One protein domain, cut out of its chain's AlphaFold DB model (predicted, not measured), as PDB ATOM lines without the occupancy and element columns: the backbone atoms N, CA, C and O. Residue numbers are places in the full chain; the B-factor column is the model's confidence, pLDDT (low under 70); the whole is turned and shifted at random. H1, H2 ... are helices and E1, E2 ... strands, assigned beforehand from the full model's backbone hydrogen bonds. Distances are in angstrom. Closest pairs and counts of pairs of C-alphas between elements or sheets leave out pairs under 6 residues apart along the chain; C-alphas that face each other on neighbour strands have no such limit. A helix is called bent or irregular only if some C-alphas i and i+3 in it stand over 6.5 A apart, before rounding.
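AT A GLANCE: This is residues 10 to 76 of the 485 residues of an uncharacterized protein of Mikania micrantha (UniProt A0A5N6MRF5). Two helices, H1 and H2, meet at a corner at one end of the model; the small strand hairpin E1 and E2 lies in the middle, and a second hairpin, E3 and E4, makes the far end. From E4 the chain folds back to the short helix H3, which packs on H2, and residues 74 to 75 then run beside E1. The printed part has 67 residues, with three named helices and four named strands in the order H1, H2, E1, E2, E3, E4, H3. Each hairpin is a two-stranded antiparallel sheet, and the class is mixed, helices and strands. The whole is compact, with a radius of gyration of the C-alphas of 11.4 A and spans of 30 by 30 by 18 A.

IN THESE COORDINATES: Find C-alpha 10 at (-7.833, 57.923, 3.579); from there H1, residues 10 to 19, runs 14.3 A. H2, residues 23 to 35, begins at C-alpha 23 at (-17.191, 40.286, -3.856) and runs 18.1 A. Next come E1, residues 38 to 41, 10.0 A long, and E2, residues 46 to 49, 10.2 A long. E3, residues 54 to 56, and E4, residues 59 to 61, follow with 6.7 A and 6.4 A. H3, residues 70 to 73, ends at C-alpha 73 at (-11.841, 36.359, 8.425); it is neither bent nor irregular, but only just: C-alphas 70 and 73 are 6.0 A apart.

HOW THE PARTS SIT: Start at H1, which touches H2 only at the corner by their link, and only just, with 3 pairs of C-alphas within 8 A; the closest are those of Ile 19 and Phe 26, 5.0 A apart. Their lines are about perpendicular, at 80 degrees. H1 is apart from H3 and from the four strands. H2 touches H3, with the C-alphas of Ala 30 and Val 70 closest at 5.3 A. The closest C-alphas of E1 and H3 are those of Trp 39 and Phe 73, 4.6 A. In the hairpin E1 and E2, look for N 39 and O 48 at 2.8 A, within hydrogen-bond range. Residues 40 to 41 of E1 pair with residues 74 to 75, parallel. In the hairpin E3 and E4, N 54 and O 61 are within range at 2.8 A. Every O i to N i+4 pair is within range in H1 and H2; H3 is too short for such a pair, and its 1 O i to N i+3 pair is within range.

THE WHOLE: The C-alphas farthest apart are those of Asp 24 and Asn 58, 32.3 A. The printed part has no cut, and no link is long. Mean pLDDT of the printed part is 83.0; look for values under 70 at residue 10 and residues 66 to 69.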
ATOM      1  N   CYS A  10      -7.200  57.894   4.898       68.88
ATOM      2  CA  CYS A  10      -7.833  57.923   3.579       68.88
ATOM      3  C   CYS A  10      -7.636  56.606   2.800       68.88
ATOM      4  O   CYS A  10      -8.586  56.063   2.245       68.88
ATOM      5  N   ARG A  11      -6.434  56.007   2.831       74.06
ATOM      6  CA  ARG A  11      -6.187  54.708   2.175       74.06
ATOM      7  C   ARG A  11      -6.919  53.552   2.853       74.06
ATOM      8  O   ARG A  11      -7.366  52.645   2.156       74.06
ATOM      9  N   ARG A  12      -7.051  53.572   4.184       79.56
ATOM     10  CA  ARG A  12      -7.808  52.550   4.927       79.56
ATOM     11  C   ARG A  12      -9.288  52.605   4.570       79.56
ATOM     12  O   ARG A  12      -9.875  51.563   4.298       79.56
ATOM     13  N   LEU A  13      -9.860  53.808   4.512       75.50
ATOM     14  CA  LEU A  13     -11.255  54.021   4.123       75.50
ATOM     15  C   LEU A  13     -11.509  53.619   2.665       75.50
ATOM     16  O   LEU A  13     -12.476  52.909   2.403       75.50
ATOM     17  N   SER A  14     -10.616  53.981   1.737       79.38
ATOM     18  CA  SER A  14     -10.729  53.576   0.328       79.38
ATOM     19  C   SER A  14     -10.641  52.061   0.144       79.38
ATOM     20  O   SER A  14     -11.461  51.489  -0.568       79.38
ATOM     21  N   LEU A  15      -9.695  51.393   0.814       81.75
ATOM     22  CA  LEU A  15      -9.550  49.938   0.726       81.75
ATOM     23  C   LEU A  15     -10.733  49.209   1.372       81.75
ATOM     24  O   LEU A  15     -11.258  48.261   0.796       81.75
ATOM     25  N   LYS A  16     -11.202  49.680   2.536       84.06
ATOM     26  CA  LYS A  16     -12.423  49.169   3.172       84.06
ATOM     27  C   LYS A  16     -13.623  49.315   2.240       84.06
ATOM     28  O   LYS A  16     -14.405  48.381   2.102       84.06
ATOM     29  N   GLY A  17     -13.739  50.471   1.586       75.69
ATOM     30  CA  GLY A  17     -14.762  50.752   0.588       75.69
ATOM     31  C   GLY A  17     -14.709  49.779  -0.589       75.69
ATOM     32  O   GLY A  17     -15.753  49.252  -0.961       75.69
ATOM     33  N   ALA A  18     -13.519  49.501  -1.128       82.31
ATOM     34  CA  ALA A  18     -13.323  48.542  -2.214       82.31
ATOM     35  C   ALA A  18     -13.725  47.116  -1.800       82.31
ATOM     36  O   ALA A  18     -14.581  46.519  -2.442       82.31
ATOM     37  N   ILE A  19     -13.209  46.626  -0.666       83.75
ATOM     38  CA  ILE A  19     -13.532  45.292  -0.126       83.75
ATOM     39  C   ILE A  19     -15.038  45.159   0.170       83.75
ATOM     40  O   ILE A  19     -15.623  44.107  -0.035       83.75
ATOM     41  N   SER A  20     -15.706  46.228   0.616       80.06
ATOM     42  CA  SER A  20     -17.155  46.202   0.886       80.06
ATOM     43  C   SER A  20     -18.051  46.264  -0.359       80.06
ATOM     44  O   SER A  20     -19.270  46.150  -0.228       80.06
ATOM     45  N   LYS A  21     -17.480  46.487  -1.549       74.69
ATOM     46  CA  LYS A  21     -18.219  46.663  -2.812       74.69
ATOM     47  C   LYS A  21     -17.923  45.582  -3.851       74.69
ATOM     48  O   LYS A  21     -18.747  45.387  -4.738       74.69
ATOM     49  N   ASP A  22     -16.779  44.920  -3.750       77.00
ATOM     50  CA  ASP A  22     -16.296  43.922  -4.704       77.00
ATOM     51  C   ASP A  22     -16.229  42.551  -4.018       77.00
ATOM     52  O   ASP A  22     -15.491  42.378  -3.047       77.00
ATOM     53  N   LEU A  23     -17.063  41.608  -4.472       76.56
ATOM     54  CA  LEU A  23     -17.191  40.286  -3.856       76.56
ATOM     55  C   LEU A  23     -15.954  39.423  -4.092       76.56
ATOM     56  O   LEU A  23     -15.527  38.746  -3.160       76.56
ATOM     57  N   ASP A  24     -15.370  39.475  -5.287       79.06
ATOM     58  CA  ASP A  24     -14.186  38.680  -5.618       79.06
ATOM     59  C   ASP A  24     -13.015  39.157  -4.758       79.06
ATOM     60  O   ASP A  24     -12.386  38.369  -4.060       79.06
ATOM     61  N   LEU A  25     -12.830  40.479  -4.656       85.25
ATOM     62  CA  LEU A  25     -11.835  41.059  -3.756       85.25
ATOM     63  C   LEU A  25     -12.114  40.730  -2.279       85.25
ATOM     64  O   LEU A  25     -11.178  40.505  -1.510       85.25
ATOM     65  N   PHE A  26     -13.381  40.730  -1.854       86.69
ATOM     66  CA  PHE A  26     -13.756  40.358  -0.489       86.69
ATOM     67  C   PHE A  26     -13.358  38.914  -0.175       86.69
ATOM     68  O   PHE A  26     -12.754  38.674   0.875       86.69
ATOM     69  N   LEU A  27     -13.675  37.980  -1.078       84.31
ATOM     70  CA  LEU A  27     -13.377  36.556  -0.943       84.31
ATOM     71  C   LEU A  27     -11.873  36.286  -1.034       84.31
ATOM     72  O   LEU A  27     -11.340  35.636  -0.142       84.31
ATOM     73  N   ASP A  28     -11.170  36.872  -2.003       87.81
ATOM     74  CA  ASP A  28      -9.718  36.735  -2.161       87.81
ATOM     75  C   ASP A  28      -8.968  37.193  -0.903       87.81
ATOM     76  O   ASP A  28      -8.071  36.512  -0.399       87.81
ATOM     77  N   VAL A  29      -9.359  38.343  -0.340       88.94
ATOM     78  CA  VAL A  29      -8.771  38.842   0.910       88.94
ATOM     79  C   VAL A  29      -9.056  37.876   2.060       88.94
ATOM     80  O   VAL A  29      -8.147  37.559   2.829       88.94
ATOM     81  N   ALA A  30     -10.288  37.380   2.166       87.69
ATOM     82  CA  ALA A  30     -10.687  36.397   3.169       87.69
ATOM     83  C   ALA A  30      -9.892  35.079   3.054       87.69
ATOM     84  O   ALA A  30      -9.423  34.545   4.062       87.69
ATOM     85  N   GLU A  31      -9.667  34.580   1.839       89.44
ATOM     86  CA  GLU A  31      -8.894  33.364   1.588       89.44
ATOM     87  C   GLU A  31      -7.418  33.523   1.943       89.44
ATOM     88  O   GLU A  31      -6.845  32.650   2.601       89.44
ATOM     89  N   VAL A  32      -6.810  34.654   1.576       90.50
ATOM     90  CA  VAL A  32      -5.419  34.971   1.930       90.50
ATOM     91  C   VAL A  32      -5.250  35.065   3.448       90.50
ATOM     92  O   VAL A  32      -4.264  34.575   4.004       90.50
ATOM     93  N   LEU A  33      -6.221  35.661   4.142       90.94
ATOM     94  CA  LEU A  33      -6.240  35.755   5.601       90.94
ATOM     95  C   LEU A  33      -6.363  34.375   6.257       90.94
ATOM     96  O   LEU A  33      -5.571  34.055   7.150       90.94
ATOM     97  N   ARG A  34      -7.276  33.532   5.756       89.06
ATOM     98  CA  ARG A  34      -7.438  32.138   6.194       89.06
ATOM     99  C   ARG A  34      -6.145  31.346   6.017       89.06
ATOM    100  O   ARG A  34      -5.666  30.748   6.978       89.06
ATOM    101  N   ALA A  35      -5.554  31.380   4.823       87.94
ATOM    102  CA  ALA A  35      -4.303  30.685   4.520       87.94
ATOM    103  C   ALA A  35      -3.135  31.187   5.388       87.94
ATOM    104  O   ALA A  35      -2.261  30.417   5.779       87.94
ATOM    105  N   GLY A  36      -3.139  32.479   5.727       86.69
ATOM    106  CA  GLY A  36      -2.130  33.114   6.569       86.69
ATOM    107  C   GLY A  36      -2.366  33.011   8.078       86.69
ATOM    108  O   GLY A  36      -1.563  33.572   8.829       86.69
ATOM    109  N   GLY A  37      -3.445  32.365   8.541       88.38
ATOM    110  CA  GLY A  37      -3.786  32.271   9.967       88.38
ATOM    111  C   GLY A  37      -3.997  33.637  10.632       88.38
ATOM    112  O   GLY A  37      -3.548  33.871  11.760       88.38
ATOM    113  N   LYS A  38      -4.623  34.577   9.920       92.62
ATOM    114  CA  LYS A  38      -4.864  35.955  10.370       92.62
ATOM    115  C   LYS A  38      -6.291  36.375  10.059       92.62
ATOM    116  O   LYS A  38      -6.901  35.811   9.174       92.62
ATOM    117  N   TRP A  39      -6.799  37.395  10.735       91.69
ATOM    118  CA  TRP A  39      -8.087  38.027  10.438       91.69
ATOM    119  C   TRP A  39      -7.914  39.539  10.300       91.69
ATOM    120  O   TRP A  39      -6.984  40.116  10.868       91.69
ATOM    121  N   LEU A  40      -8.784  40.197   9.542       93.19
ATOM    122  CA  LEU A  40      -8.741  41.638   9.306       93.19
ATOM    123  C   LEU A  40      -9.811  42.346  10.134       93.19
ATOM    124  O   LEU A  40     -10.998  42.055  10.013       93.19
ATOM    125  N   CYS A  41      -9.405  43.324  10.947       90.25
ATOM    126  CA  CYS A  41     -10.353  44.165  11.670       90.25
ATOM    127  C   CYS A  41     -10.883  45.284  10.768       90.25
ATOM    128  O   CYS A  41     -10.155  46.211  10.422       90.25
ATOM    129  N   GLY A  42     -12.175  45.267  10.457       86.12
ATOM    130  CA  GLY A  42     -12.852  46.271   9.637       86.12
ATOM    131  C   GLY A  42     -12.954  47.664  10.265       86.12
ATOM    132  O   GLY A  42     -13.312  48.614   9.569       86.12
ATOM    133  N   LYS A  43     -12.653  47.827  11.562       84.19
ATOM    134  CA  LYS A  43     -12.617  49.148  12.218       84.19
ATOM    135  C   LYS A  43     -11.319  49.898  11.924       84.19
ATOM    136  O   LYS A  43     -11.374  51.044  11.499       84.19
ATOM    137  N   CYS A  44     -10.163  49.253  12.095       86.56
ATOM    138  CA  CYS A  44      -8.848  49.879  11.875       86.56
ATOM    139  C   CYS A  44      -8.122  49.415  10.605       86.56
ATOM    140  O   CYS A  44      -7.066  49.962  10.291       86.56
ATOM    141  N   MET A  45      -8.660  48.435   9.876       88.88
ATOM    142  CA  MET A  45      -8.037  47.802   8.706       88.88
ATOM    143  C   MET A  45      -6.658  47.191   9.004       88.88
ATOM    144  O   MET A  45      -5.742  47.270   8.185       88.88
ATOM    145  N   VAL A  46      -6.503  46.587  10.189       87.00
ATOM    146  CA  VAL A  46      -5.269  45.916  10.629       87.00
ATOM    147  C   VAL A  46      -5.486  44.409  10.705       87.00
ATOM    148  O   VAL A  46      -6.492  43.949  11.251       87.00
ATOM    149  N   MET A  47      -4.525  43.648  10.177       89.94
ATOM    150  CA  MET A  47      -4.495  42.194  10.301       89.94
ATOM    151  C   MET A  47      -4.001  41.777  11.684       89.94
ATOM    152  O   MET A  47      -2.970  42.258  12.156       89.94
ATOM    153  N   GLN A  48      -4.704  40.842  12.298       88.62
ATOM    154  CA  GLN A  48      -4.405  40.280  13.606       88.62
ATOM    155  C   GLN A  48      -4.230  38.766  13.488       88.62
ATOM    156  O   GLN A  48      -4.807  38.131  12.610       88.62
ATOM    157  N   ALA A  49      -3.429  38.169  14.370       89.31
ATOM    158  CA  ALA A  49      -3.390  36.712  14.501       89.31
ATOM    159  C   ALA A  49      -4.720  36.199  15.080       89.31
ATOM    160  O   ALA A  49      -5.348  36.908  15.867       89.31
ATOM    161  N   LEU A  50      -5.126  34.965  14.757       87.06
ATOM    162  CA  LEU A  50      -6.402  34.394  15.235       87.06
ATOM    163  C   LEU A  50      -6.524  34.375  16.769       87.06
ATOM    164  O   LEU A  50      -7.615  34.524  17.304       87.06
ATOM    165  N   SER A  51      -5.400  34.254  17.481       83.81
ATOM    166  CA  SER A  51      -5.338  34.265  18.949       83.81
ATOM    167  C   SER A  51      -5.357  35.664  19.579       83.81
ATOM    168  O   SER A  51      -5.287  35.785  20.801       83.81
ATOM    169  N   ARG A  52      -5.406  36.738  18.778       85.62
ATOM    170  CA  ARG A  52      -5.319  38.126  19.253       85.62
ATOM    171  C   ARG A  52      -6.571  38.925  18.909       85.62
ATOM    172  O   ARG A  52      -6.977  38.991  17.754       85.62
ATOM    173  N   GLY A  53      -7.121  39.598  19.919       85.94
ATOM    174  CA  GLY A  53      -8.155  40.618  19.754       85.94
ATOM    175  C   GLY A  53      -7.592  41.961  19.285       85.94
ATOM    176  O   GLY A  53      -6.453  42.315  19.596       85.94
ATOM    177  N   CYS A  54      -8.407  42.734  18.570       88.50
ATOM    178  CA  CYS A  54      -8.098  44.103  18.175       88.50
ATOM    179  C   CYS A  54      -8.685  45.090  19.193       88.50
ATOM    180  O   CYS A  54      -9.901  45.141  19.376       88.50
ATOM    181  N   LYS A  55      -7.825  45.868  19.862       87.56
ATOM    182  CA  LYS A  55      -8.238  46.857  20.869       87.56
ATOM    183  C   LYS A  55      -8.609  48.186  20.210       87.56
ATOM    184  O   LYS A  55      -7.841  48.705  19.402       87.56
ATOM    185  N   HIS A  56      -9.757  48.725  20.597       85.44
ATOM    186  CA  HIS A  56     -10.241  50.062  20.266       85.44
ATOM    187  C   HIS A  56     -10.647  50.775  21.559       85.44
ATOM    188  O   HIS A  56     -10.830  50.117  22.581       85.44
ATOM    189  N   ASP A  57     -10.795  52.100  21.515       77.62
ATOM    190  CA  ASP A  57     -10.919  52.947  22.713       77.62
ATOM    191  C   ASP A  57     -12.018  52.505  23.698       77.62
ATOM    192  O   ASP A  57     -11.844  52.662  24.902       77.62
ATOM    193  N   ASN A  58     -13.094  51.866  23.214       75.00
ATOM    194  CA  ASN A  58     -14.227  51.427  24.038       75.00
ATOM    195  C   ASN A  58     -14.551  49.922  23.946       75.00
ATOM    196  O   ASN A  58     -15.560  49.486  24.494       75.00
ATOM    197  N   GLU A  59     -13.751  49.112  23.242       84.44
ATOM    198  CA  GLU A  59     -14.067  47.689  23.035       84.44
ATOM    199  C   GLU A  59     -12.879  46.866  22.515       84.44
ATOM    200  O   GLU A  59     -11.946  47.378  21.890       84.44
ATOM    201  N   VAL A  60     -12.947  45.548  22.710       86.31
ATOM    202  CA  VAL A  60     -12.028  44.589  22.087       86.31
ATOM    203  C   VAL A  60     -12.806  43.753  21.083       86.31
ATOM    204  O   VAL A  60     -13.707  43.005  21.452       86.31
ATOM    205  N   VAL A  61     -12.443  43.862  19.806       84.56
ATOM    206  CA  VAL A  61     -13.001  43.019  18.745       84.56
ATOM    207  C   VAL A  61     -12.230  41.702  18.736       84.56
ATOM    208  O   VAL A  61     -11.010  41.700  18.560       84.56
ATOM    209  N   LEU A  62     -12.927  40.589  18.943       84.44
ATOM    210  CA  LEU A  62     -12.355  39.244  18.913       84.44
ATOM    211  C   LEU A  62     -12.707  38.547  17.599       84.44
ATOM    212  O   LEU A  62     -13.760  38.796  17.014       84.44
ATOM    213  N   PHE A  63     -11.820  37.660  17.155       84.62
ATOM    214  CA  PHE A  63     -12.108  36.755  16.053       84.62
ATOM    215  C   PHE A  63     -12.972  35.594  16.547       84.62
ATOM    216  O   PHE A  63     -12.646  34.963  17.553       84.62
ATOM    217  N   ALA A  64     -14.061  35.317  15.835       78.19
ATOM    218  CA  ALA A  64     -14.947  34.191  16.089       78.19
ATOM    219  C   ALA A  64     -15.394  33.594  14.752       78.19
ATOM    220  O   ALA A  64     -15.746  34.330  13.831       78.19
ATOM    221  N   ILE A  65     -15.388  32.265  14.668       74.38
ATOM    222  CA  ILE A  65     -15.908  31.524  13.518       74.38
ATOM    223  C   ILE A  65     -17.410  31.351  13.748       74.38
ATOM    224  O   ILE A  65     -17.816  30.659  14.679       74.38
ATOM    225  N   ASN A  66     -18.223  32.012  12.928       65.00
ATOM    226  CA  ASN A  66     -19.680  32.024  13.064       65.00
ATOM    227  C   ASN A  66     -20.360  31.181  11.982       65.00
ATOM    228  O   ASN A  66     -21.434  30.629  12.211       65.00
ATOM    229  N   SER A  67     -19.762  31.107  10.793       61.19
ATOM    230  CA  SER A  67     -20.339  30.453   9.618       61.19
ATOM    231  C   SER A  67     -19.520  29.259   9.130       61.19
ATOM    232  O   SER A  67     -20.070  28.418   8.423       61.19
ATOM    233  N   GLY A  68     -18.247  29.163   9.534       60.22
ATOM    234  CA  GLY A  68     -17.321  28.124   9.071       60.22
ATOM    235  C   GLY A  68     -16.739  28.400   7.681       60.22
ATOM    236  O   GLY A  68     -16.039  27.547   7.139       60.22
ATOM    237  N   ASP A  69     -17.018  29.578   7.122       69.38
ATOM    238  CA  ASP A  69     -16.633  29.989   5.774       69.38
ATOM    239  C   ASP A  69     -15.495  31.030   5.798       69.38
ATOM    240  O   ASP A  69     -15.171  31.613   6.837       69.38
ATOM    241  N   VAL A  70     -14.872  31.288   4.644       75.75
ATOM    242  CA  VAL A  70     -13.744  32.231   4.471       75.75
ATOM    243  C   VAL A  70     -14.087  33.656   4.904       75.75
ATOM    244  O   VAL A  70     -13.223  34.433   5.300       75.75
ATOM    245  N   GLU A  71     -15.367  33.993   4.890       81.00
ATOM    246  CA  GLU A  71     -15.899  35.331   5.140       81.00
ATOM    247  C   GLU A  71     -15.732  35.780   6.593       81.00
ATOM    248  O   GLU A  71     -15.607  36.979   6.858       81.00
ATOM    249  N   ASP A  72     -15.651  34.825   7.527       83.75
ATOM    250  CA  ASP A  72     -15.465  35.087   8.959       83.75
ATOM    251  C   ASP A  72     -14.127  35.814   9.238       83.75
ATOM    252  O   ASP A  72     -13.969  36.478  10.264       83.75
ATOM    253  N   PHE A  73     -13.167  35.749   8.306       88.31
ATOM    254  CA  PHE A  73     -11.841  36.359   8.425       88.31
ATOM    255  C   PHE A  73     -11.826  37.877   8.143       88.31
ATOM    256  O   PHE A  73     -10.863  38.552   8.517       88.31
ATOM    257  N   ASN A  74     -12.907  38.444   7.588       88.19
ATOM    258  CA  ASN A  74     -13.103  39.886   7.361       88.19
ATOM    259  C   ASN A  74     -14.030  40.517   8.427       88.19
ATOM    260  O   ASN A  74     -15.137  40.980   8.145       88.19
ATOM    261  N   VAL A  75     -13.587  40.565   9.685       87.12
ATOM    262  CA  VAL A  75     -14.441  40.934  10.829       87.12
ATOM    263  C   VAL A  75     -14.867  42.407  10.788       87.12
ATOM    264  O   VAL A  75     -14.050  43.318  10.903       87.12
ATOM    265  N   GLY A  76     -16.174  42.667  10.699       80.06
ATOM    266  CA  GLY A  76     -16.735  44.025  10.727       80.06
ATOM    267  C   GLY A  76     -16.685  44.774   9.387       80.06
ATOM    268  O   GLY A  76     -17.010  45.965   9.344       80.06
TER     269      GLY A  76